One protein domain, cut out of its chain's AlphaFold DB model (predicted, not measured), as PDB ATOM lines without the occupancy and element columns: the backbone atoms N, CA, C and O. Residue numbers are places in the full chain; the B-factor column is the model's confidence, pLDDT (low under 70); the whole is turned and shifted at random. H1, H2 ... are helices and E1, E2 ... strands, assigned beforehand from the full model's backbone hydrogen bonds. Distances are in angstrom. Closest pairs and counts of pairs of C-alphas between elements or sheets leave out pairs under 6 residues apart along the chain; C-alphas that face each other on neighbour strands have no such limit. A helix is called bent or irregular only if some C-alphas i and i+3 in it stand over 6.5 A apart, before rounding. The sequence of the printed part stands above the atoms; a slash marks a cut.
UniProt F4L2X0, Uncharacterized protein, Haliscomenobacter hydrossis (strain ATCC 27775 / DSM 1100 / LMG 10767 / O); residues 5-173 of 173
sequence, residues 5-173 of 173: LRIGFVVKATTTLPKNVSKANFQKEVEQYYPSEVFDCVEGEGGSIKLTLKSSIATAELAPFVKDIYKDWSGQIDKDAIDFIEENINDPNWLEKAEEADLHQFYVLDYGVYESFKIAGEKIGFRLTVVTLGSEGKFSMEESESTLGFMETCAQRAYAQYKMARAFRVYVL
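What this domain is: This is residues 5 to 173 of the 173 residues of an uncharacterized protein of Haliscomenobacter hydrossis (strain ATCC 27775 / DSM 1100 / LMG 10767 / O) (UniProt F4L2X0). A strongly twisted, branched sheet is built round two long, bent strands side by side, E1 and E5, with H1 and H5 on one face of it. The helical hairpin of H2 and H3, with H4 close to H3, sits at one end of the longest axis, and H1 at the other. The printed part has 169 residues, with six named helices and six named strands in the order E1 H1 E2 E3 H2 H3 H4 E4 E5 H5 H6 E6; neighbour strands are antiparallel and the class is mixed. It is compact, with a radius of gyration of the C-alphas of 16.0 A and spans of 49 by 39 by 29 A.

How they stand to each other: E1, residues 5 to 16, bends by 87 degrees at residue 8. H1, residues 23 to 30, is on the sheet at a height of 7.4 A, over none of the strands. E2, residues 39 to 43, and E3, residues 48 to 53, form a hairpin, with N 40 and O 52 within hydrogen-bond range at 2.8 A. E3 is antiparallel to E1, with N 13 and O 51 at 2.9 A. H2, residues 55 to 74, is irregular, with C-alphas 60 and 63 7.7 A apart; it lies over E1 at a height of 9.7 A. With residues 62 to 67 alone it touches H3, residues 79 to 88, opposite ways at a shallow tilt of 1 degrees; the closest C-alphas, of Ala 63 and Ile 82, are 5.7 A apart. H3 is not on the sheet. H4, residues 94 to 100, only grazes it. E4, residues 114 to 119, and E5, residues 122 to 138, form a hairpin, with N 117 and O 124 at 3.0 A. E5 bends by 108 degrees at residue 134 and is antiparallel to E1, with N 14 and O 127 at 2.8 A. H5, residues 145 to 158, lies over E6, residues 168 to 172, at a height of 8.1 A, on the same face as H1; the closest C-alphas of H5 and E6, of Glu 152 and Val 170, are 5.6 A apart. E6 and E3 lie on one side of E1, E5 on the other; N 8 and O 169 are 3.1 A apart. H6, residues 163 to 167, stands at the sheet's level and touches H2, the closest C-alphas, of Glu 61 and Met 164, being 6.3 A apart. In H1, H3, H4 and H5 every O i to N i+4 pair is within hydrogen-bond range; H2 has 14 of 16, and H6 has 0 of 1 but 2 of 2 O i to N i+3 pairs.

Where its parts are: E1 begins at C-alpha 5 (-26.265, -34.073, -37.260) and is 27.1 A long; H2 is 27.4 A, E5 31.2 A and H5 20.0 A. E6 ends at C-alpha 172 (-25.366, -29.860, -35.227).

The domain as a whole: The farthest C-alphas, of Asn 20 and Gln 76, are 49.1 A apart. The printed part has no cut, and the link from H4 to E4 is long. Residues 102 to 113 and 137 to 145 include the 21 with pLDDT under 70.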
ATOM      1  N   LEU A   5     -25.095 -34.612 -36.575       79.94
ATOM      2  CA  LEU A   5     -26.265 -34.073 -37.260       79.94
ATOM      3  C   LEU A   5     -27.513 -34.534 -36.516       79.94
ATOM      4  O   LEU A   5     -27.698 -35.727 -36.274       79.94
ATOM      5  N   ARG A   6     -28.373 -33.588 -36.168       84.75
ATOM      6  CA  ARG A   6     -29.639 -33.834 -35.495       84.75
ATOM      7  C   ARG A   6     -30.770 -33.214 -36.278       84.75
ATOM      8  O   ARG A   6     -30.616 -32.163 -36.900       84.75
ATOM      9  N   ILE A   7     -31.918 -33.866 -36.195       87.31
ATOM     10  CA  ILE A   7     -33.172 -33.298 -36.660       87.31
ATOM     11  C   ILE A   7     -34.164 -33.243 -35.512       87.31
ATOM     12  O   ILE A   7     -34.096 -34.020 -34.558       87.31
ATOM     13  N   GLY A   8     -35.089 -32.307 -35.601       89.56
ATOM     14  CA  GLY A   8     -36.120 -32.140 -34.599       89.56
ATOM     15  C   GLY A   8     -37.068 -31.026 -34.975       89.56
ATOM     16  O   GLY A   8     -37.079 -30.560 -36.115       89.56
ATOM     17  N   PHE A   9     -37.843 -30.571 -34.005       90.62
ATOM     18  CA  PHE A   9     -38.726 -29.433 -34.184       90.62
ATOM     19  C   PHE A   9     -38.658 -28.469 -33.003       90.62
ATOM     20  O   PHE A   9     -38.572 -28.863 -31.839       90.62
ATOM     21  N   VAL A  10     -38.692 -27.178 -33.316       91.88
ATOM     22  CA  VAL A  10     -38.660 -26.102 -32.327       91.88
ATOM     23  C   VAL A  10     -40.028 -25.995 -31.672       91.88
ATOM     24  O   VAL A  10     -41.022 -25.693 -32.329       91.88
ATOM     25  N   VAL A  11     -40.065 -26.183 -30.356       91.38
ATOM     26  CA  VAL A  11     -41.274 -25.972 -29.545       91.38
ATOM     27  C   VAL A  11     -41.278 -24.601 -28.880       91.38
ATOM     28  O   VAL A  11     -42.337 -24.040 -28.597       91.38
ATOM     29  N   LYS A  12     -40.093 -24.022 -28.673       91.88
ATOM     30  CA  LYS A  12     -39.923 -22.683 -28.117       91.88
ATOM     31  C   LYS A  12     -38.648 -22.044 -28.656       91.88
ATOM     32  O   LYS A  12     -37.610 -22.690 -28.726       91.88
ATOM     33  N   ALA A  13     -38.714 -20.758 -28.973       92.25
ATOM     34  CA  ALA A  13     -37.553 -19.935 -29.284       92.25
ATOM     35  C   ALA A  13     -37.620 -18.648 -28.461       92.25
ATOM     36  O   ALA A  13     -38.673 -18.025 -28.348       92.25
ATOM     37  N   THR A  14     -36.509 -18.253 -27.846       92.88
ATOM     38  CA  THR A  14     -36.447 -17.052 -27.004       92.88
ATOM     39  C   THR A  14     -35.316 -16.150 -27.466       92.88
ATOM     40  O   THR A  14     -34.214 -16.624 -27.739       92.88
ATOM     41  N   THR A  15     -35.569 -14.849 -27.537       92.81
ATOM     42  CA  THR A  15     -34.562 -13.843 -27.892       92.81
ATOM     43  C   THR A  15     -34.749 -12.566 -27.079       92.81
ATOM     44  O   THR A  15     -35.790 -12.366 -26.459       92.81
ATOM     45  N   THR A  16     -33.754 -11.687 -27.101       92.06
ATOM     46  CA  THR A  16     -33.844 -10.327 -26.566       92.06
ATOM     47  C   THR A  16     -33.539  -9.362 -27.697       92.06
ATOM     48  O   THR A  16     -32.516  -9.499 -28.370       92.06
ATOM     49  N   LEU A  17     -34.417  -8.382 -27.912       89.81
ATOM     50  CA  LEU A  17     -34.230  -7.438 -29.007       89.81
ATOM     51  C   LEU A  17     -33.079  -6.462 -28.725       89.81
ATOM     52  O   LEU A  17     -33.042  -5.845 -27.655       89.81
ATOM     53  N   PRO A  18     -32.175  -6.246 -29.697       87.94
ATOM     54  CA  PRO A  18     -31.265  -5.111 -29.660       87.94
ATOM     55  C   PRO A  18     -32.040  -3.787 -29.593       87.94
ATOM     56  O   PRO A  18     -33.104  -3.644 -30.194       87.94
ATOM     57  N   LYS A  19     -31.487  -2.778 -28.907       87.44
ATOM     58  CA  LYS A  19     -32.150  -1.472 -28.696       87.44
ATOM     59  C   LYS A  19     -32.538  -0.746 -29.992       87.44
ATOM     60  O   LYS A  19     -33.430   0.093 -29.974       87.44
ATOM     61  N   ASN A  20     -31.839  -1.025 -31.087       88.88
ATOM     62  CA  ASN A  20     -32.051  -0.415 -32.396       88.88
ATOM     63  C   ASN A  20     -33.054  -1.174 -33.281       88.88
ATOM     64  O   ASN A  20     -33.398  -0.679 -34.352       88.88
ATOM     65  N   VAL A  21     -33.553  -2.335 -32.848       88.81
ATOM     66  CA  VAL A  21     -34.565  -3.102 -33.580       88.81
ATOM     67  C   VAL A  21     -35.943  -2.777 -33.016       88.81
ATOM     68  O   VAL A  21     -36.250  -3.057 -31.858       88.81
ATOM     69  N   SER A  22     -36.806  -2.183 -33.842       90.69
ATOM     70  CA  SER A  22     -38.196  -1.950 -33.452       90.69
ATOM     71  C   SER A  22     -38.983  -3.263 -33.440       90.69
ATOM     72  O   SER A  22     -38.767  -4.147 -34.274       90.69
ATOM     73  N   LYS A  23     -39.961  -3.370 -32.534       89.00
ATOM     74  CA  LYS A  23     -40.852  -4.539 -32.455       89.00
ATOM     75  C   LYS A  23     -41.606  -4.792 -33.758       89.00
ATOM     76  O   LYS A  23     -41.757  -5.939 -34.152       89.00
ATOM     77  N   ALA A  24     -42.042  -3.733 -34.439       90.38
ATOM     78  CA  ALA A  24     -42.769  -3.853 -35.698       90.38
ATOM     79  C   ALA A  24     -41.890  -4.446 -36.814       90.38
ATOM     80  O   ALA A  24     -42.340  -5.323 -37.549       90.38
ATOM     81  N   ASN A  25     -40.625  -4.017 -36.908       91.25
ATOM     82  CA  ASN A  25     -39.682  -4.585 -37.874       91.25
ATOM     83  C   ASN A  25     -39.356  -6.038 -37.524       91.25
ATOM     84  O   ASN A  25     -39.369  -6.891 -38.408       91.25
ATOM     85  N   PHE A  26     -39.140  -6.324 -36.237       92.94
ATOM     86  CA  PHE A  26     -38.937  -7.688 -35.763       92.94
ATOM     87  C   PHE A  26     -40.114  -8.596 -36.131       92.94
ATOM     88  O   PHE A  26     -39.900  -9.614 -36.772       92.94
ATOM     89  N   GLN A  27     -41.348  -8.220 -35.785       91.19
ATOM     90  CA  GLN A  27     -42.546  -9.023 -36.054       91.19
ATOM     91  C   GLN A  27     -42.738  -9.292 -37.547       91.19
ATOM     92  O   GLN A  27     -43.076 -10.403 -37.936       91.19
ATOM     93  N   LYS A  28     -42.481  -8.292 -38.394       92.88
ATOM     94  CA  LYS A  28     -42.591  -8.450 -39.845       92.88
ATOM     95  C   LYS A  28     -41.574  -9.449 -40.399       92.88
ATOM     96  O   LYS A  28     -41.910 -10.239 -41.274       92.88
ATOM     97  N   GLU A  29     -40.327  -9.373 -39.947       94.50
ATOM     98  CA  GLU A  29     -39.243 -10.186 -40.499       94.50
ATOM     99  C   GLU A  29     -39.107 -11.552 -39.822       94.50
ATOM    100  O   GLU A  29     -38.655 -12.488 -40.470       94.50
ATOM    101  N   VAL A  30     -39.512 -11.710 -38.559       93.56
ATOM    102  CA  VAL A  30     -39.474 -13.009 -37.868       93.56
ATOM    103  C   VAL A  30     -40.485 -13.997 -38.455       93.56
ATOM    104  O   VAL A  30     -40.232 -15.197 -38.427       93.56
ATOM    105  N   GLU A  31     -41.560 -13.498 -39.076       93.75
ATOM    106  CA  GLU A  31     -42.612 -14.291 -39.727       93.75
ATOM    107  C   GLU A  31     -42.063 -15.287 -40.764       93.75
ATOM    108  O   GLU A  31     -42.616 -16.369 -40.954       93.75
ATOM    109  N   GLN A  32     -40.940 -14.963 -41.416       90.75
ATOM    110  CA  GLN A  32     -40.322 -15.856 -42.402       90.75
ATOM    111  C   GLN A  32     -39.709 -17.120 -41.764       90.75
ATOM    112  O   GLN A  32     -39.632 -18.157 -42.426       90.75
ATOM    113  N   TYR A  33     -39.301 -17.038 -40.491       90.00
ATOM    114  CA  TYR A  33     -38.613 -18.100 -39.742       90.00
ATOM    115  C   TYR A  33     -39.532 -18.790 -38.722       90.00
ATOM    116  O   TYR A  33     -39.476 -20.009 -38.554       90.00
ATOM    117  N   TYR A  34     -40.392 -18.008 -38.067       93.50
ATOM    118  CA  TYR A  34     -41.377 -18.445 -37.078       93.50
ATOM    119  C   TYR A  34     -42.738 -17.836 -37.427       93.50
ATOM    120  O   TYR A  34     -43.117 -16.808 -36.863       93.50
ATOM    121  N   PRO A  35     -43.463 -18.434 -38.386       95.19
ATOM    122  CA  PRO A  35     -44.716 -17.875 -38.865       95.19
ATOM    123  C   PRO A  35     -45.781 -17.886 -37.767       95.19
ATOM    124  O   PRO A  35     -45.974 -18.885 -37.066       95.19
ATOM    125  N   SER A  36     -46.513 -16.781 -37.663       95.31
ATOM    126  CA  SER A  36     -47.584 -16.542 -36.696       95.31
ATOM    127  C   SER A  36     -48.734 -17.537 -36.797       95.31
ATOM    128  O   SER A  36     -49.502 -17.692 -35.850       95.31
ATOM    129  N   GLU A  37     -48.883 -18.240 -37.921       95.62
ATOM    130  CA  GLU A  37     -49.860 -19.321 -38.044       95.62
ATOM    131  C   GLU A  37     -49.474 -20.563 -37.221       95.62
ATOM    132  O   GLU A  37     -50.373 -21.288 -36.792       95.62
ATOM    133  N   VAL A  38     -48.176 -20.765 -36.950       96.62
ATOM    134  CA  VAL A  38     -47.604 -21.925 -36.237       96.62
ATOM    135  C   VAL A  38     -47.162 -21.573 -34.817       96.62
ATOM    136  O   VAL A  38     -47.330 -22.383 -33.907       96.62
ATOM    137  N   PHE A  39     -46.634 -20.365 -34.612       96.94
ATOM    138  CA  PHE A  39     -46.080 -19.925 -33.333       96.94
ATOM    139  C   PHE A  39     -46.879 -18.767 -32.729       96.94
ATOM    140  O   PHE A  39     -47.257 -17.823 -33.421       96.94
ATOM    141  N   ASP A  40     -47.084 -18.815 -31.417       95.69
ATOM    142  CA  ASP A  40     -47.496 -17.665 -30.620       95.69
ATOM    143  C   ASP A  40     -46.268 -16.826 -30.263       95.69
ATOM    144  O   ASP A  40     -45.276 -17.352 -29.757       95.69
ATOM    145  N   CYS A  41     -46.337 -15.516 -30.499       94.56
ATOM    146  CA  CYS A  41     -45.282 -14.566 -30.160       94.56
ATOM    147  C   CYS A  41     -45.720 -13.707 -28.974       94.56
ATOM    148  O   CYS A  41     -46.612 -12.868 -29.105       94.56
ATOM    149  N   VAL A  42     -45.066 -13.883 -27.827       93.31
ATOM    150  CA  VAL A  42     -45.380 -13.171 -26.586       93.31
ATOM    151  C   VAL A  42     -44.146 -12.431 -26.089       93.31
ATOM    152  O   VAL A  42     -43.028 -12.945 -26.131       93.31
ATOM    153  N   GLU A  43     -44.346 -11.209 -25.612       90.06
ATOM    154  CA  GLU A  43     -43.302 -10.453 -24.930       90.06
ATOM    155  C   GLU A  43     -43.210 -10.890 -23.464       90.06
ATOM    156  O   GLU A  43     -44.213 -10.931 -22.752       90.06
ATOM    157  N   GLY A  44     -42.004 -11.242 -23.036       83.25
ATOM    158  CA  GLY A  44     -41.682 -11.574 -21.658       83.25
ATOM    159  C   GLY A  44     -41.106 -10.388 -20.892       83.25
ATOM    160  O   GLY A  44     -40.922  -9.281 -21.406       83.25
ATOM    161  N   GLU A  45     -40.767 -10.635 -19.632       80.06
ATOM    162  CA  GLU A  45     -40.100  -9.645 -18.792       80.06
ATOM    163  C   GLU A  45     -38.732  -9.245 -19.375       80.06
ATOM    164  O   GLU A  45     -38.065 -10.016 -20.077       80.06
ATOM    165  N   GLY A  46     -38.319  -8.001 -19.115       79.31
ATOM    166  CA  GLY A  46     -37.017  -7.483 -19.548       79.31
ATOM    167  C   GLY A  46     -36.865  -7.260 -21.059       79.31
ATOM    168  O   GLY A  46     -35.740  -7.104 -21.526       79.31
ATOM    169  N   GLY A  47     -37.962  -7.238 -21.827       82.31
ATOM    170  CA  GLY A  47     -37.925  -7.055 -23.285       82.31
ATOM    171  C   GLY A  47     -37.508  -8.313 -24.052       82.31
ATOM    172  O   GLY A  47     -37.098  -8.224 -25.213       82.31
ATOM    173  N   SER A  48     -37.590  -9.477 -23.403       90.75
ATOM    174  CA  SER A  48     -37.449 -10.766 -24.074       90.75
ATOM    175  C   SER A  48     -38.671 -11.049 -24.948       90.75
ATOM    176  O   SER A  48     -39.792 -10.649 -24.642       90.75
ATOM    177  N   ILE A  49     -38.463 -11.746 -26.057       93.81
ATOM    178  CA  ILE A  49     -39.525 -12.255 -26.916       93.81
ATOM    179  C   ILE A  49     -39.473 -13.771 -26.873       93.81
ATOM    180  O   ILE A  49     -38.420 -14.371 -27.095       93.81
ATOM    181  N   LYS A  50     -40.626 -14.377 -26.602       94.75
ATOM    182  CA  LYS A  50     -40.830 -15.817 -26.575       94.75
ATOM    183  C   LYS A  50     -41.777 -16.209 -27.703       94.75
ATOM    184  O   LYS A  50     -42.928 -15.781 -27.741       94.75
ATOM    185  N   LEU A  51     -41.285 -17.057 -28.591       95.00
ATOM    186  CA  LEU A  51     -42.049 -17.736 -29.627       95.00
ATOM    187  C   LEU A  51     -42.332 -19.154 -29.132       95.00
ATOM    188  O   LEU A  51     -41.403 -19.842 -28.713       95.00
ATOM    189  N   THR A  52     -43.590 -19.582 -29.128       94.69
ATOM    190  CA  THR A  52     -43.996 -20.915 -28.642       94.69
ATOM    191  C   THR A  52     -44.858 -21.593 -29.688       94.69
ATOM    192  O   THR A  52     -45.747 -20.956 -30.242       94.69
ATOM    193  N   LEU A  53     -44.596 -22.865 -29.977       94.69
ATOM    194  CA  LEU A  53     -45.439 -23.656 -30.865       94.69
ATOM    195  C   LEU A  53     -46.875 -23.670 -30.327       94.69
ATOM    196  O   LEU A  53     -47.097 -23.960 -29.151       94.69
ATOM    197  N   LYS A  54     -47.849 -23.367 -31.186       95.38
ATOM    198  CA  LYS A  54     -49.262 -23.386 -30.803       95.38
ATOM    199  C   LYS A  54     -49.689 -24.792 -30.408       95.38
ATOM    200  O   LYS A  54     -49.533 -25.731 -31.191       95.38
ATOM    201  N   SER A  55     -50.320 -24.917 -29.243       92.19
ATOM    202  CA  SER A  55     -50.843 -26.198 -28.753       92.19
ATOM    203  C   SER A  55     -51.816 -26.836 -29.744       92.19
ATOM    204  O   SER A  55     -51.737 -28.030 -29.991       92.19
ATOM    205  N   SER A  56     -52.666 -26.038 -30.398       94.31
ATOM    206  CA  SER A  56     -53.609 -26.534 -31.405       94.31
ATOM    207  C   SER A  56     -52.933 -27.183 -32.615       94.31
ATOM    208  O   SER A  56     -53.483 -28.134 -33.162       94.31
ATOM    209  N   ILE A  57     -51.753 -26.704 -33.022       95.50
ATOM    210  CA  ILE A  57     -50.964 -27.321 -34.095       95.50
ATOM    211  C   ILE A  57     -50.293 -28.592 -33.580       95.50
ATOM    212  O   ILE A  57     -50.399 -29.632 -34.221       95.50
ATOM    213  N   ALA A  58     -49.664 -28.527 -32.405       91.94
ATOM    214  CA  ALA A  58     -48.994 -29.676 -31.802       91.94
ATOM    215  C   ALA A  58     -49.961 -30.859 -31.606       91.94
ATOM    216  O   ALA A  58     -49.697 -31.954 -32.093       91.94
ATOM    217  N   THR A  59     -51.122 -30.629 -30.988       92.31
ATOM    218  CA  THR A  59     -52.151 -31.657 -30.766       92.31
ATOM    219  C   THR A  59     -52.692 -32.242 -32.071       92.31
ATOM    220  O   THR A  59     -52.971 -33.436 -32.133       92.31
ATOM    221  N   ALA A  60     -52.870 -31.424 -33.112       95.19
ATOM    222  CA  ALA A  60     -53.467 -31.881 -34.365       95.19
ATOM    223  C   ALA A  60     -52.474 -32.609 -35.281       95.19
ATOM    224  O   ALA A  60     -52.863 -33.530 -35.997       95.19
ATOM    225  N   GLU A  61     -51.213 -32.177 -35.298       96.25
ATOM    226  CA  GLU A  61     -50.277 -32.547 -36.359       96.25
ATOM    227  C   GLU A  61     -49.039 -33.300 -35.876       96.25
ATOM    228  O   GLU A  61     -48.410 -33.960 -36.696       96.25
ATOM    229  N   LEU A  62     -48.673 -33.260 -34.588       91.88
ATOM    230  CA  LEU A  62     -47.382 -33.799 -34.151       91.88
ATOM    231  C   LEU A  62     -47.262 -35.315 -34.361       91.88
ATOM    232  O   LEU A  62     -46.331 -35.759 -35.027       91.88
ATOM    233  N   ALA A  63     -48.207 -36.103 -33.844       92.25
ATOM    234  CA  ALA A  63     -48.206 -37.556 -34.024       92.25
ATOM    235  C   ALA A  63     -48.212 -37.977 -35.513       92.25
ATOM    236  O   ALA A  63     -47.321 -38.729 -35.915       92.25
ATOM    237  N   PRO A  64     -49.135 -37.493 -36.377       94.88
ATOM    238  CA  PRO A  64     -49.114 -37.880 -37.786       94.88
ATOM    239  C   PRO A  64     -47.851 -37.402 -38.519       94.88
ATOM    240  O   PRO A  64     -47.331 -38.142 -39.347       94.88
ATOM    241  N   PHE A  65     -47.313 -36.226 -38.183       94.25
ATOM    242  CA  PHE A  65     -46.066 -35.721 -38.763       94.25
ATOM    243  C   PHE A  65     -44.859 -36.603 -38.412       94.25
ATOM    244  O   PHE A  65     -44.101 -36.997 -39.296       94.25
ATOM    245  N   VAL A  66     -44.697 -36.959 -37.133       90.94
ATOM    246  CA  VAL A  66     -43.604 -37.833 -36.668       90.94
ATOM    247  C   VAL A  66     -43.717 -39.229 -37.281       90.94
ATOM    248  O   VAL A  66     -42.713 -39.813 -37.691       90.94
ATOM    249  N   LYS A  67     -44.942 -39.745 -37.416       92.75
ATOM    250  CA  LYS A  67     -45.211 -41.043 -38.041       92.75
ATOM    251  C   LYS A  67     -44.754 -41.085 -39.498       92.75
ATOM    252  O   LYS A  67     -44.124 -42.064 -39.900       92.75
ATOM    253  N   ASP A  68     -45.061 -40.043 -40.267       94.12
ATOM    254  CA  ASP A  68     -44.646 -39.934 -41.666       94.12
ATOM    255  C   ASP A  68     -43.123 -39.783 -41.784       94.12
ATOM    256  O   ASP A  68     -42.510 -40.507 -42.567       94.12
ATOM    257  N   ILE A  69     -42.492 -38.959 -40.935       90.62
ATOM    258  CA  ILE A  69     -41.025 -38.822 -40.901       90.62
ATOM    259  C   ILE A  69     -40.338 -40.161 -40.637       90.62
ATOM    260  O   ILE A  69     -39.430 -40.534 -41.380       90.62
ATOM    261  N   TYR A  70     -40.736 -40.893 -39.592       88.94
ATOM    262  CA  TYR A  70     -40.074 -42.158 -39.270       88.94
ATOM    263  C   TYR A  70     -40.279 -43.204 -40.352       88.94
ATOM    264  O   TYR A  70     -39.336 -43.925 -40.693       88.94
ATOM    265  N   LYS A  71     -41.480 -43.248 -40.930       90.62
ATOM    266  CA  LYS A  71     -41.781 -44.139 -42.043       90.62
ATOM    267  C   LYS A  71     -40.899 -43.839 -43.255       90.62
ATOM    268  O   LYS A  71     -40.379 -44.781 -43.846       90.62
ATOM    269  N   ASP A  72     -40.706 -42.571 -43.601       89.88
ATOM    270  CA  ASP A  72     -39.894 -42.178 -44.754       89.88
ATOM    271  C   ASP A  72     -38.386 -42.321 -44.491       89.88
ATOM    272  O   ASP A  72     -37.637 -42.679 -45.400       89.88
ATOM    273  N   TRP A  73     -37.929 -42.102 -43.253       83.25
ATOM    274  CA  TRP A  73     -36.517 -42.253 -42.877       83.25
ATOM    275  C   TRP A  73     -36.120 -43.725 -42.715       83.25
ATOM    276  O   TRP A  73     -35.173 -44.196 -43.345       83.25
ATOM    277  N   SER A  74     -36.829 -44.470 -41.870       80.94
ATOM    278  CA  SER A  74     -36.411 -45.807 -41.424       80.94
ATOM    279  C   SER A  74     -37.198 -46.951 -42.072       80.94
ATOM    280  O   SER A  74     -36.848 -48.121 -41.910       80.94
ATOM    281  N   GLY A  75     -38.292 -46.643 -42.776       83.69
ATOM    282  CA  GLY A  75     -39.269 -47.641 -43.219       83.69
ATOM    283  C   GLY A  75     -40.144 -48.195 -42.088       83.69
ATOM    284  O   GLY A  75     -41.026 -49.017 -42.346       83.69
ATOM    285  N   GLN A  76     -39.923 -47.766 -40.843       83.75
ATOM    286  CA  GLN A  76     -40.636 -48.206 -39.648       83.75
ATOM    287  C   GLN A  76     -41.221 -47.008 -38.902       83.75
ATOM    288  O   GLN A  76     -40.783 -45.876 -39.062       83.75
ATOM    289  N   ILE A  77     -42.247 -47.256 -38.094       84.88
ATOM    290  CA  ILE A  77     -42.812 -46.250 -37.192       84.88
ATOM    291  C   ILE A  77     -42.308 -46.587 -35.795       84.88
ATOM    292  O   ILE A  77     -42.489 -47.725 -35.353       84.88
ATOM    293  N   ASP A  78     -41.720 -45.610 -35.111       84.25
ATOM    294  CA  ASP A  78     -41.429 -45.712 -33.682       84.25
ATOM    295  C   ASP A  78     -42.747 -45.617 -32.903       84.25
ATOM    296  O   ASP A  78     -43.293 -44.533 -32.697       84.25
ATOM    297  N   LYS A  79     -43.321 -46.773 -32.560       86.06
ATOM    298  CA  LYS A  79     -44.624 -46.837 -31.887       86.06
ATOM    299  C   LYS A  79     -44.581 -46.226 -30.496       86.06
ATOM    300  O   LYS A  79     -45.528 -45.544 -30.143       86.06
ATOM    301  N   ASP A  80     -43.488 -46.411 -29.766       85.88
ATOM    302  CA  ASP A  80     -43.368 -45.920 -28.395       85.88
ATOM    303  C   ASP A  80     -43.378 -44.384 -28.383       85.88
ATOM    304  O   ASP A  80     -44.067 -43.765 -27.572       85.88
ATOM    305  N   ALA A  81     -42.689 -43.756 -29.345       84.69
ATOM    306  CA  ALA A  81     -42.735 -42.306 -29.520       84.69
ATOM    307  C   ALA A  81     -44.137 -41.803 -29.910       84.69
ATOM    308  O   ALA A  81     -44.596 -40.788 -29.386       84.69
ATOM    309  N   ILE A  82     -44.824 -42.495 -30.826       89.31
ATOM    310  CA  ILE A  82     -46.174 -42.106 -31.256       89.31
ATOM    311  C   ILE A  82     -47.186 -42.254 -30.120       89.31
ATOM    312  O   ILE A  82     -47.914 -41.300 -29.853       89.31
ATOM    313  N   ASP A  83     -47.192 -43.392 -29.430       90.00
ATOM    314  CA  ASP A  83     -48.100 -43.663 -28.314       90.00
ATOM    315  C   ASP A  83     -47.876 -42.629 -27.196       90.00
ATOM    316  O   ASP A  83     -48.832 -42.026 -26.704       90.00
ATOM    317  N   PHE A  84     -46.615 -42.302 -26.879       89.00
ATOM    318  CA  PHE A  84     -46.297 -41.245 -25.919       89.00
ATOM    319  C   PHE A  84     -46.895 -39.889 -26.316       89.00
ATOM    320  O   PHE A  84     -47.505 -39.218 -25.475       89.00
ATOM    321  N   ILE A  85     -46.724 -39.470 -27.578       89.44
ATOM    322  CA  ILE A  85     -47.278 -38.206 -28.076       89.44
ATOM    323  C   ILE A  85     -48.802 -38.234 -27.953       89.44
ATOM    324  O   ILE A  85     -49.381 -37.307 -27.391       89.44
ATOM    325  N   GLU A  86     -49.463 -39.280 -28.442       90.69
ATOM    326  CA  GLU A  86     -50.927 -39.377 -28.434       90.69
ATOM    327  C   GLU A  86     -51.507 -39.348 -27.010       90.69
ATOM    328  O   GLU A  86     -52.525 -38.693 -26.770       90.69
ATOM    329  N   GLU A  87     -50.834 -39.984 -26.049       91.56
ATOM    330  CA  GLU A  87     -51.258 -40.021 -24.648       91.56
ATOM    331  C   GLU A  87     -50.993 -38.711 -23.892       91.56
ATOM    332  O   GLU A  87     -51.765 -38.349 -22.999       91.56
ATOM    333  N   ASN A  88     -49.921 -37.984 -24.231       90.00
ATOM    334  CA  ASN A  88     -49.435 -36.873 -23.408       90.00
ATOM    335  C   ASN A  88     -49.573 -35.488 -24.044       90.00
ATOM    336  O   ASN A  88     -49.555 -34.521 -23.294       90.00
ATOM    337  N   ILE A  89     -49.762 -35.335 -25.360       88.75
ATOM    338  CA  ILE A  89     -49.679 -34.024 -26.047       88.75
ATOM    339  C   ILE A  89     -50.658 -32.956 -25.526       88.75
ATOM    340  O   ILE A  89     -50.440 -31.759 -25.708       88.75
ATOM    341  N   ASN A  90     -51.744 -33.374 -24.871       88.12
ATOM    342  CA  ASN A  90     -52.735 -32.474 -24.276       88.12
ATOM    343  C   ASN A  90     -52.363 -31.992 -22.863       88.12
ATOM    344  O   ASN A  90     -53.012 -31.089 -22.335       88.12
ATOM    345  N   ASP A  91     -51.350 -32.592 -22.240       87.50
ATOM    346  CA  ASP A  91     -50.821 -32.168 -20.951       87.50
ATOM    347  C   ASP A  91     -49.907 -30.948 -21.147       87.50
ATOM    348  O   ASP A  91     -48.943 -31.039 -21.901       87.50
ATOM    349  N   PRO A  92     -50.128 -29.806 -20.472       83.31
ATOM    350  CA  PRO A  92     -49.231 -28.651 -20.555       83.31
ATOM    351  C   PRO A  92     -47.752 -28.955 -20.250       83.31
ATOM    352  O   PRO A  92     -46.879 -28.236 -20.735       83.31
ATOM    353  N   ASN A  93     -47.479 -30.016 -19.485       84.31
ATOM    354  CA  ASN A  93     -46.145 -30.448 -19.071       84.31
ATOM    355  C   ASN A  93     -45.631 -31.651 -19.885       84.31
ATOM    356  O   ASN A  93     -44.692 -32.327 -19.469       84.31
ATOM    357  N   TRP A  94     -46.222 -31.951 -21.047       85.56
ATOM    358  CA  TRP A  94     -45.831 -33.105 -21.869       85.56
ATOM    359  C   TRP A  94     -44.349 -33.107 -22.269       85.56
ATOM    360  O   TRP A  94     -43.762 -34.173 -22.419       85.56
ATOM    361  N   LEU A  95     -43.734 -31.927 -22.411       81.38
ATOM    362  CA  LEU A  95     -42.304 -31.788 -22.702       81.38
ATOM    363  C   LEU A  95     -41.426 -32.265 -21.539       81.38
ATOM    364  O   LEU A  95     -40.440 -32.952 -21.776       81.38
ATOM    365  N   GLU A  96     -41.797 -31.946 -20.298       82.62
ATOM    366  CA  GLU A  96     -41.079 -32.416 -19.104       82.62
ATOM    367  C   GLU A  96     -41.201 -33.939 -18.992       82.62
ATOM    368  O   GLU A  96     -40.213 -34.642 -18.805       82.62
ATOM    369  N   LYS A  97     -42.402 -34.474 -19.244       83.69
ATOM    370  CA  LYS A  97     -42.617 -35.925 -19.308       83.69
ATOM    371  C   LYS A  97     -41.799 -36.596 -20.412       83.69
ATOM    372  O   LYS A  97     -41.372 -37.730 -20.232       83.69
ATOM    373  N   ALA A  98     -41.597 -35.925 -21.547       78.88
ATOM    374  CA  ALA A  98     -40.803 -36.455 -22.652       78.88
ATOM    375  C   ALA A  98     -39.322 -36.575 -22.265       78.88
ATOM    376  O   ALA A  98     -38.684 -37.570 -22.598       78.88
ATOM    377  N   GLU A  99     -38.791 -35.597 -21.522       75.94
ATOM    378  CA  GLU A  99     -37.437 -35.664 -20.957       75.94
ATOM    379  C   GLU A  99     -37.288 -36.822 -19.958       75.94
ATOM    380  O   GLU A  99     -36.274 -37.518 -19.972       75.94
ATOM    381  N   GLU A 100     -38.300 -37.055 -19.117       80.06
ATOM    382  CA  GLU A 100     -38.290 -38.115 -18.101       80.06
ATOM    383  C   GLU A 100     -38.499 -39.526 -18.673       80.06
ATOM    384  O   GLU A 100     -38.012 -40.498 -18.097       80.06
ATOM    385  N   ALA A 101     -39.210 -39.649 -19.798       72.19
ATOM    386  CA  ALA A 101     -39.558 -40.933 -20.409       72.19
ATOM    387  C   ALA A 101     -38.364 -41.672 -21.046       72.19
ATOM    388  O   ALA A 101     -38.520 -42.815 -21.470       72.19
ATOM    389  N   ASP A 102     -37.187 -41.037 -21.120       66.25
ATOM    390  CA  ASP A 102     -35.955 -41.566 -21.726       66.25
ATOM    391  C   ASP A 102     -36.146 -42.121 -23.151       66.25
ATOM    392  O   ASP A 102     -35.471 -43.054 -23.592       66.25
ATOM    393  N   LEU A 103     -37.086 -41.542 -23.903       66.44
ATOM    394  CA  LEU A 103     -37.326 -41.915 -25.291       66.44
ATOM    395  C   LEU A 103     -36.128 -41.452 -26.118       66.44
ATOM    396  O   LEU A 103     -36.012 -40.272 -26.444       66.44
ATOM    397  N   HIS A 104     -35.238 -42.389 -26.471       59.19
ATOM    398  CA  HIS A 104     -33.954 -42.095 -27.119       59.19
ATOM    399  C   HIS A 104     -34.056 -41.192 -28.363       59.19
ATOM    400  O   HIS A 104     -33.104 -40.492 -28.720       59.19
ATOM    401  N   GLN A 105     -35.211 -41.218 -29.026       62.34
ATOM    402  CA  GLN A 105     -35.489 -40.470 -30.244       62.34
ATOM    403  C   GLN A 105     -36.317 -39.203 -30.011       62.34
ATOM    404  O   GLN A 105     -36.522 -38.477 -30.966       62.34
ATOM    405  N   PHE A 106     -36.777 -38.917 -28.789       59.59
ATOM    406  CA  PHE A 106     -37.726 -37.841 -28.482       59.59
ATOM    407  C   PHE A 106     -37.288 -36.998 -27.275       59.59
ATOM    408  O   PHE A 106     -38.050 -36.734 -26.350       59.59
ATOM    409  N   TYR A 107     -36.025 -36.567 -27.279       66.12
ATOM    410  CA  TYR A 107     -35.478 -35.730 -26.213       66.12
ATOM    411  C   TYR A 107     -35.697 -34.250 -26.459       66.12
ATOM    412  O   TYR A 107     -35.400 -33.734 -27.542       66.12
ATOM    413  N   VAL A 108     -36.080 -33.544 -25.404       64.12
ATOM    414  CA  VAL A 108     -36.025 -32.090 -25.382       64.12
ATOM    415  C   VAL A 108     -34.589 -31.649 -25.102       64.12
ATOM    416  O   VAL A 108     -33.926 -32.105 -24.174       64.12
ATOM    417  N   LEU A 109     -34.084 -30.754 -25.940       63.16
ATOM    418  CA  LEU A 109     -32.799 -30.098 -25.749       63.16
ATOM    419  C   LEU A 109     -33.054 -28.620 -25.478       63.16
ATOM    420  O   LEU A 109     -33.392 -27.867 -26.391       63.16
ATOM    421  N   ASP A 110     -32.875 -28.207 -24.220       56.19
ATOM    422  CA  ASP A 110     -32.933 -26.796 -23.799       56.19
ATOM    423  C   ASP A 110     -31.539 -26.130 -23.714       56.19
ATOM    424  O   ASP A 110     -31.404 -24.917 -23.490       56.19
ATOM    425  N   TYR A 111     -30.467 -26.903 -23.914       47.84
ATOM    426  CA  TYR A 111     -29.088 -26.433 -23.797       47.84
ATOM    427  C   TYR A 111     -28.384 -26.369 -25.159       47.84
ATOM    428  O   TYR A 111     -27.965 -27.381 -25.708       47.84
ATOM    429  N   GLY A 112     -28.174 -25.150 -25.664       51.50
ATOM    430  CA  GLY A 112     -27.078 -24.861 -26.597       51.50
ATOM    431  C   GLY A 112     -27.408 -24.799 -28.088       51.50
ATOM    432  O   GLY A 112     -26.510 -24.464 -28.857       51.50
ATOM    433  N   VAL A 113     -28.654 -25.035 -28.513       60.12
ATOM    434  CA  VAL A 113     -29.039 -24.749 -29.905       60.12
ATOM    435  C   VAL A 113     -29.303 -23.250 -30.031       60.12
ATOM    436  O   VAL A 113     -30.344 -22.737 -29.610       60.12
ATOM    437  N   TYR A 114     -28.307 -22.545 -30.561       73.50
ATOM    438  CA  TYR A 114     -28.411 -21.139 -30.912       73.50
ATOM    439  C   TYR A 114     -28.600 -21.017 -32.417       73.50
ATOM    440  O   TYR A 114     -27.691 -21.312 -33.188       73.50
ATOM    441  N   GLU A 115     -29.769 -20.540 -32.827       82.00
ATOM    442  CA  GLU A 115     -29.966 -20.046 -34.187       82.00
ATOM    443  C   GLU A 115     -29.740 -18.543 -34.207       82.00
ATOM    444  O   GLU A 115     -29.915 -17.848 -33.205       82.00
ATOM    445  N   SER A 116     -29.333 -18.011 -35.352       85.56
ATOM    446  CA  SER A 116     -29.246 -16.568 -35.508       85.56
ATOM    447  C   SER A 116     -29.719 -16.152 -36.880       85.56
ATOM    448  O   SER A 116     -29.289 -16.709 -37.886       85.56
ATOM    449  N   PHE A 117     -30.580 -15.146 -36.905       86.56
ATOM    450  CA  PHE A 117     -31.165 -14.630 -38.129       86.56
ATOM    451  C   PHE A 117     -30.793 -13.171 -38.304       86.56
ATOM    452  O   PHE A 117     -30.639 -12.428 -37.330       86.56
ATOM    453  N   LYS A 118     -30.666 -12.744 -39.560       89.06
ATOM    454  CA  LYS A 118     -30.559 -11.325 -39.874       89.06
ATOM    455  C   LYS A 118     -31.967 -10.735 -39.908       89.06
ATOM    456  O   LYS A 118     -32.750 -11.099 -40.781       89.06
ATOM    457  N   ILE A 119     -32.272  -9.860 -38.954       88.25
ATOM    458  CA  ILE A 119     -33.574  -9.211 -38.771       88.25
ATOM    459  C   ILE A 119     -33.338  -7.711 -38.611       88.25
ATOM    460  O   ILE A 119     -32.562  -7.290 -37.755       88.25
ATOM    461  N   ALA A 120     -33.987  -6.894 -39.439       88.75
ATOM    462  CA  ALA A 120     -33.821  -5.441 -39.475       88.75
ATOM    463  C   ALA A 120     -32.350  -4.999 -39.626       88.75
ATOM    464  O   ALA A 120     -31.930  -3.975 -39.092       88.75
ATOM    465  N   GLY A 121     -31.552  -5.795 -40.346       87.44
ATOM    466  CA  GLY A 121     -30.119  -5.563 -40.535       87.44
ATOM    467  C   GLY A 121     -29.219  -6.087 -39.410       87.44
ATOM    468  O   GLY A 121     -28.015  -6.184 -39.630       87.44
ATOM    469  N   GLU A 122     -29.786  -6.500 -38.276       89.19
ATOM    470  CA  GLU A 122     -29.064  -6.985 -37.099       89.19
ATOM    471  C   GLU A 122     -29.041  -8.512 -37.019       89.19
ATOM    472  O   GLU A 122     -29.988  -9.182 -37.430       89.19
ATOM    473  N   LYS A 123     -27.968  -9.078 -36.455       90.69
ATOM    474  CA  LYS A 123     -27.894 -10.514 -36.156       90.69
ATOM    475  C   LYS A 123     -28.574 -10.773 -34.811       90.69
ATOM    476  O   LYS A 123     -28.015 -10.453 -33.764       90.69
ATOM    477  N   ILE A 124     -29.764 -11.364 -34.838       89.81
ATOM    478  CA  ILE A 124     -30.542 -11.695 -33.641       89.81
ATOM    479  C   ILE A 124     -30.384 -13.181 -33.340       89.81
ATOM    480  O   ILE A 124     -30.736 -14.021 -34.165       89.81
ATOM    481  N   GLY A 125     -29.836 -13.493 -32.165       89.25
ATOM    482  CA  GLY A 125     -29.693 -14.861 -31.670       89.25
ATOM    483  C   GLY A 125     -30.954 -15.345 -30.959       89.25
ATOM    484  O   GLY A 125     -31.555 -14.602 -30.182       89.25
ATOM    485  N   PHE A 126     -31.327 -16.595 -31.193       90.12
ATOM    486  CA  PHE A 126     -32.440 -17.280 -30.555       90.12
ATOM    487  C   PHE A 126     -31.909 -18.476 -29.782       90.12
ATOM    488  O   PHE A 126     -31.188 -19.308 -30.327       90.12
ATOM    489  N   ARG A 127     -32.294 -18.573 -28.511       89.31
ATOM    490  CA  ARG A 127     -32.150 -19.803 -27.740       89.31
ATOM    491  C   ARG A 127     -33.350 -20.686 -28.038       89.31
ATOM    492  O   ARG A 127     -34.484 -20.257 -27.806       89.31
ATOM    493  N   LEU A 128     -33.097 -21.887 -28.541       87.88
ATOM    494  CA  LEU A 128     -34.147 -22.825 -28.911       87.88
ATOM    495  C   LEU A 128     -34.323 -23.900 -27.844       87.88
ATOM    496  O   LEU A 128     -33.355 -24.370 -27.252       87.88
ATOM    497  N   THR A 129     -35.571 -24.309 -27.673       87.50
ATOM    498  CA  THR A 129     -35.945 -25.583 -27.076       87.50
ATOM    499  C   THR A 129     -36.476 -26.446 -28.217       87.50
ATOM    500  O   THR A 129     -37.452 -26.077 -28.885       87.50
ATOM    501  N   VAL A 130     -35.800 -27.563 -28.472       86.50
ATOM    502  CA  VAL A 130     -36.082 -28.452 -29.605       86.50
ATOM    503  C   VAL A 130     -36.427 -29.829 -29.080       86.50
ATOM    504  O   VAL A 130     -35.726 -30.341 -28.215       86.50
ATOM    505  N   VAL A 131     -37.468 -30.441 -29.633       85.94
ATOM    506  CA  VAL A 131     -37.689 -31.878 -29.480       85.94
ATOM    507  C   VAL A 131     -36.951 -32.573 -30.612       85.94
ATOM    508  O   VAL A 131     -37.222 -32.342 -31.792       85.94
ATOM    509  N   THR A 132     -35.957 -33.366 -30.246       85.56
ATOM    510  CA  THR A 132     -35.147 -34.159 -31.171       85.56
ATOM    511  C   THR A 132     -35.996 -35.298 -31.714       85.56
ATOM    512  O   THR A 132     -36.831 -35.806 -30.983       85.56
ATOM    513  N   LEU A 133     -35.796 -35.664 -32.979       83.12
ATOM    514  CA  LEU A 133     -36.387 -36.850 -33.619       83.12
ATOM    515  C   LEU A 133     -35.328 -37.893 -33.989       83.12
ATOM    516  O   LEU A 133     -35.621 -39.060 -34.198       83.12
ATOM    517  N   GLY A 134     -34.072 -37.475 -34.115       79.94
ATOM    518  CA  GLY A 134     -32.986 -38.382 -34.439       79.94
ATOM    519  C   GLY A 134     -31.643 -37.674 -34.472       79.94
ATOM    520  O   GLY A 134     -31.559 -36.448 -34.585       79.94
ATOM    521  N   SER A 135     -30.585 -38.471 -34.368       77.56
ATOM    522  CA  SER A 135     -29.199 -38.023 -34.434       77.56
ATOM    523  C   SER A 135     -28.392 -39.040 -35.228       77.56
ATOM    524  O   SER A 135     -28.325 -40.203 -34.839       77.56
ATOM    525  N   GLU A 136     -27.727 -38.610 -36.295       73.50
ATOM    526  CA  GLU A 136     -26.889 -39.483 -37.119       73.50
ATOM    527  C   GLU A 136     -25.577 -38.814 -37.530       73.50
ATOM    528  O   GLU A 136     -25.498 -37.609 -37.754       73.50
ATOM    529  N   GLY A 137     -24.534 -39.636 -37.673       64.62
ATOM    530  CA  GLY A 137     -23.261 -39.237 -38.274       64.62
ATOM    531  C   GLY A 137     -22.445 -38.221 -37.469       64.62
ATOM    532  O   GLY A 137     -22.912 -37.610 -36.516       64.62
ATOM    533  N   LYS A 138     -21.178 -38.041 -37.855       68.56
ATOM    534  CA  LYS A 138     -20.345 -36.932 -37.370       68.56
ATOM    535  C   LYS A 138     -20.252 -35.885 -38.470       68.56
ATOM    536  O   LYS A 138     -19.832 -36.219 -39.575       68.56
ATOM    537  N   PHE A 139     -20.621 -34.648 -38.166       65.56
ATOM    538  CA  PHE A 139     -20.577 -33.520 -39.093       65.56
ATOM    539  C   PHE A 139     -19.517 -32.504 -38.652       65.56
ATOM    540  O   PHE A 139     -19.348 -32.249 -37.462       65.56
ATOM    541  N   SER A 140     -18.785 -31.931 -39.611       61.38
ATOM    542  CA  SER A 140     -17.866 -30.811 -39.363       61.38
ATOM    543  C   SER A 140     -18.596 -29.497 -39.634       61.38
ATOM    544  O   SER A 140     -19.141 -29.334 -40.721       61.38
ATOM    545  N   MET A 141     -18.614 -28.573 -38.666       57.94
ATOM    546  CA  MET A 141     -19.393 -27.326 -38.748       57.94
ATOM    547  C   MET A 141     -18.864 -26.316 -39.779       57.94
ATOM    548  O   MET A 141     -19.632 -25.482 -40.250       57.94
ATOM    549  N   GLU A 142     -17.575 -26.366 -40.130       56.03
ATOM    550  CA  GLU A 142     -16.907 -25.279 -40.869       56.03
ATOM    551  C   GLU A 142     -17.351 -25.136 -42.340       56.03
ATOM    552  O   GLU A 142     -17.089 -24.102 -42.949       56.03
ATOM    553  N   GLU A 143     -18.071 -26.114 -42.910       50.22
ATOM    554  CA  GLU A 143     -18.429 -26.129 -44.344       50.22
ATOM    555  C   GLU A 143     -19.929 -26.332 -44.639       50.22
ATOM    556  O   GLU A 143     -20.326 -26.378 -45.803       50.22
ATOM    557  N   SER A 144     -20.790 -26.466 -43.622       59.19
ATOM    558  CA  SER A 144     -22.113 -27.083 -43.816       59.19
ATOM    559  C   SER A 144     -23.343 -26.220 -43.524       59.19
ATOM    560  O   SER A 144     -24.443 -26.715 -43.745       59.19
ATOM    561  N   GLU A 145     -23.232 -24.959 -43.088       64.94
ATOM    562  CA  GLU A 145     -24.421 -24.136 -42.755       64.94
ATOM    563  C   GLU A 145     -25.428 -24.035 -43.919       64.94
ATOM    564  O   GLU A 145     -26.635 -24.187 -43.726       64.94
ATOM    565  N   SER A 146     -24.941 -23.859 -45.153       72.81
ATOM    566  CA  SER A 146     -25.791 -23.825 -46.351       72.81
ATOM    567  C   SER A 146     -26.433 -25.183 -46.660       72.81
ATOM    568  O   SER A 146     -27.586 -25.236 -47.089       72.81
ATOM    569  N   THR A 147     -25.718 -26.280 -46.404       80.06
ATOM    570  CA  THR A 147     -26.210 -27.652 -46.577       80.06
ATOM    571  C   THR A 147     -27.303 -27.986 -45.563       80.06
ATOM    572  O   THR A 147     -28.322 -28.557 -45.943       80.06
ATOM    573  N   LEU A 148     -27.135 -27.586 -44.297       81.81
ATOM    574  CA  LEU A 148     -28.146 -27.773 -43.252       81.81
ATOM    575  C   LEU A 148     -29.428 -27.007 -43.596       81.81
ATOM    576  O   LEU A 148     -30.509 -27.594 -43.607       81.81
ATOM    577  N   GLY A 149     -29.304 -25.733 -43.991       82.31
ATOM    578  CA  GLY A 149     -30.448 -24.927 -44.425       82.31
ATOM    579  C   GLY A 149     -31.142 -25.479 -45.678       82.31
ATOM    580  O   GLY A 149     -32.370 -25.424 -45.792       82.31
ATOM    581  N   PHE A 150     -30.382 -26.064 -46.613       86.62
ATOM    582  CA  PHE A 150     -30.945 -26.760 -47.771       86.62
ATOM    583  C   PHE A 150     -31.748 -28.000 -47.356       86.62
ATOM    584  O   PHE A 150     -32.893 -28.143 -47.782       86.62
ATOM    585  N   MET A 151     -31.189 -28.861 -46.498       87.81
ATOM    586  CA  MET A 151     -31.876 -30.057 -45.989       87.81
ATOM    587  C   MET A 151     -33.151 -29.694 -45.227       87.81
ATOM    588  O   MET A 151     -34.198 -30.291 -45.472       87.81
ATOM    589  N   GLU A 152     -33.085 -28.675 -44.369       89.69
ATOM    590  CA  GLU A 152     -34.253 -28.149 -43.664       89.69
ATOM    591  C   GLU A 152     -35.330 -27.681 -44.649       89.69
ATOM    592  O   GLU A 152     -36.486 -28.084 -44.543       89.69
ATOM    593  N   THR A 153     -34.953 -26.896 -45.663       90.75
ATOM    594  CA  THR A 153     -35.892 -26.414 -46.686       90.75
ATOM    595  C   THR A 153     -36.525 -27.570 -47.467       90.75
ATOM    596  O   THR A 153     -37.715 -27.528 -47.785       90.75
ATOM    597  N   CYS A 154     -35.748 -28.606 -47.791       92.75
ATOM    598  CA  CYS A 154     -36.249 -29.803 -48.460       92.75
ATOM    599  C   CYS A 154     -37.266 -30.551 -47.596       92.75
ATOM    600  O   CYS A 154     -38.352 -30.851 -48.090       92.75
ATOM    601  N   ALA A 155     -36.961 -30.790 -46.318       91.94
ATOM    602  CA  ALA A 155     -37.882 -31.436 -45.385       91.94
ATOM    603  C   ALA A 155     -39.168 -30.612 -45.206       91.94
ATOM    604  O   ALA A 155     -40.269 -31.135 -45.359       91.94
ATOM    605  N   GLN A 156     -39.044 -29.298 -45.000       94.44
ATOM    606  CA  GLN A 156     -40.189 -28.391 -44.879       94.44
ATOM    607  C   GLN A 156     -41.115 -28.430 -46.102       94.44
ATOM    608  O   GLN A 156     -42.327 -28.297 -45.963       94.44
ATOM    609  N   ARG A 157     -40.556 -28.612 -47.305       95.12
ATOM    610  CA  ARG A 157     -41.336 -28.745 -48.546       95.12
ATOM    611  C   ARG A 157     -41.941 -30.133 -48.721       95.12
ATOM    612  O   ARG A 157     -43.066 -30.224 -49.198       95.12
ATOM    613  N   ALA A 158     -41.207 -31.186 -48.367       95.31
ATOM    614  CA  ALA A 158     -41.675 -32.566 -48.478       95.31
ATOM    615  C   ALA A 158     -42.901 -32.828 -47.590       95.31
ATOM    616  O   ALA A 158     -43.808 -33.545 -47.999       95.31
ATOM    617  N   TYR A 159     -42.950 -32.178 -46.425       95.81
ATOM    618  CA  TYR A 159     -44.031 -32.310 -45.451       95.81
ATOM    619  C   TYR A 159     -44.931 -31.067 -45.372       95.81
ATOM    620  O   TYR A 159     -45.545 -30.813 -44.338       95.81
ATOM    621  N   ALA A 160     -45.024 -30.273 -46.446       95.25
ATOM    622  CA  ALA A 160     -45.743 -28.993 -46.457       95.25
ATOM    623  C   ALA A 160     -47.257 -29.102 -46.179       95.25
ATOM    624  O   ALA A 160     -47.905 -28.089 -45.913       95.25
ATOM    625  N   GLN A 161     -47.830 -30.308 -46.236       96.25
ATOM    626  CA  GLN A 161     -49.197 -30.584 -45.790       96.25
ATOM    627  C   GLN A 161     -49.385 -30.402 -44.274       96.25
ATOM    628  O   GLN A 161     -50.510 -30.174 -43.834       96.25
ATOM    629  N   TYR A 162     -48.301 -30.480 -43.498       97.12
ATOM    630  CA  TYR A 162     -48.276 -30.214 -42.066       97.12
ATOM    631  C   TYR A 162     -47.726 -28.808 -41.820       97.12
ATOM    632  O   TYR A 162     -46.600 -28.486 -42.201       97.12
ATOM    633  N   LYS A 163     -48.472 -27.970 -41.104       96.56
ATOM    634  CA  LYS A 163     -47.956 -26.708 -40.558       96.56
ATOM    635  C   LYS A 163     -46.775 -26.950 -39.622       96.56
ATOM    636  O   LYS A 163     -45.839 -26.147 -39.601       96.56
ATOM    637  N   MET A 164     -46.782 -28.077 -38.913       93.88
ATOM    638  CA  MET A 164     -45.694 -28.530 -38.048       93.88
ATOM    639  C   MET A 164     -44.345 -28.610 -38.774       93.88
ATOM    640  O   MET A 164     -43.305 -28.363 -38.165       93.88
ATOM    641  N   ALA A 165     -44.342 -28.844 -40.093       95.12
ATOM    642  CA  ALA A 165     -43.119 -28.846 -40.886       95.12
ATOM    643  C   ALA A 165     -42.343 -27.526 -40.753       95.12
ATOM    644  O   ALA A 165     -41.121 -27.550 -40.698       95.12
ATOM    645  N   ARG A 166     -43.010 -26.375 -40.582       94.69
ATOM    646  CA  ARG A 166     -42.348 -25.066 -40.386       94.69
ATOM    647  C   ARG A 166     -41.540 -24.973 -39.083       94.69
ATOM    648  O   ARG A 166     -40.661 -24.117 -38.972       94.69
ATOM    649  N   ALA A 167     -41.821 -25.836 -38.108       93.81
ATOM    650  CA  ALA A 167     -41.055 -25.953 -36.873       93.81
ATOM    651  C   ALA A 167     -39.845 -26.891 -37.008       93.81
ATOM    652  O   ALA A 167     -38.998 -26.897 -36.119       93.81
ATOM    653  N   PHE A 168     -39.741 -27.664 -38.095       92.88
ATOM    654  CA  PHE A 168     -38.649 -28.605 -38.324       92.88
ATOM    655  C   PHE A 168     -37.304 -27.887 -38.448       92.88
ATOM    656  O   PHE A 168     -37.214 -26.861 -39.131       92.88
ATOM    657  N   ARG A 169     -36.269 -28.447 -37.819       89.31
ATOM    658  CA  ARG A 169     -34.890 -27.952 -37.850       89.31
ATOM    659  C   ARG A 169     -33.895 -29.072 -38.064       89.31
ATOM    660  O   ARG A 169     -34.061 -30.177 -37.544       89.31
ATOM    661  N   VAL A 170     -32.824 -28.726 -38.770       87.00
ATOM    662  CA  VAL A 170     -31.623 -29.548 -38.924       87.00
ATOM    663  C   VAL A 170     -30.462 -28.795 -38.285       87.00
ATOM    664  O   VAL A 170     -30.153 -27.677 -38.685       87.00
ATOM    665  N   TYR A 171     -29.820 -29.386 -37.285       80.06
ATOM    666  CA  TYR A 171     -28.805 -28.707 -36.479       80.06
ATOM    667  C   TYR A 171     -27.671 -29.656 -36.091       80.06
ATOM    668  O   TYR A 171     -27.781 -30.872 -36.234       80.06
ATOM    669  N   VAL A 172     -26.553 -29.098 -35.630       77.38
ATOM    670  CA  VAL A 172     -25.366 -29.860 -35.227       77.38
ATOM    671  C   VAL A 172     -25.016 -29.515 -33.778       77.38
ATOM    672  O   VAL A 172     -24.957 -28.335 -33.433       77.38
ATOM    673  N   LEU A 173     -24.791 -30.537 -32.944       70.25
ATOM    674  CA  LEU A 173     -24.359 -30.421 -31.540       70.25
ATOM    675  C   LEU A 173     -23.131 -31.285 -31.264       70.25
ATOM    676  O   LEU A 173     -23.130 -32.451 -31.725       70.25
TER     677      LEU A 173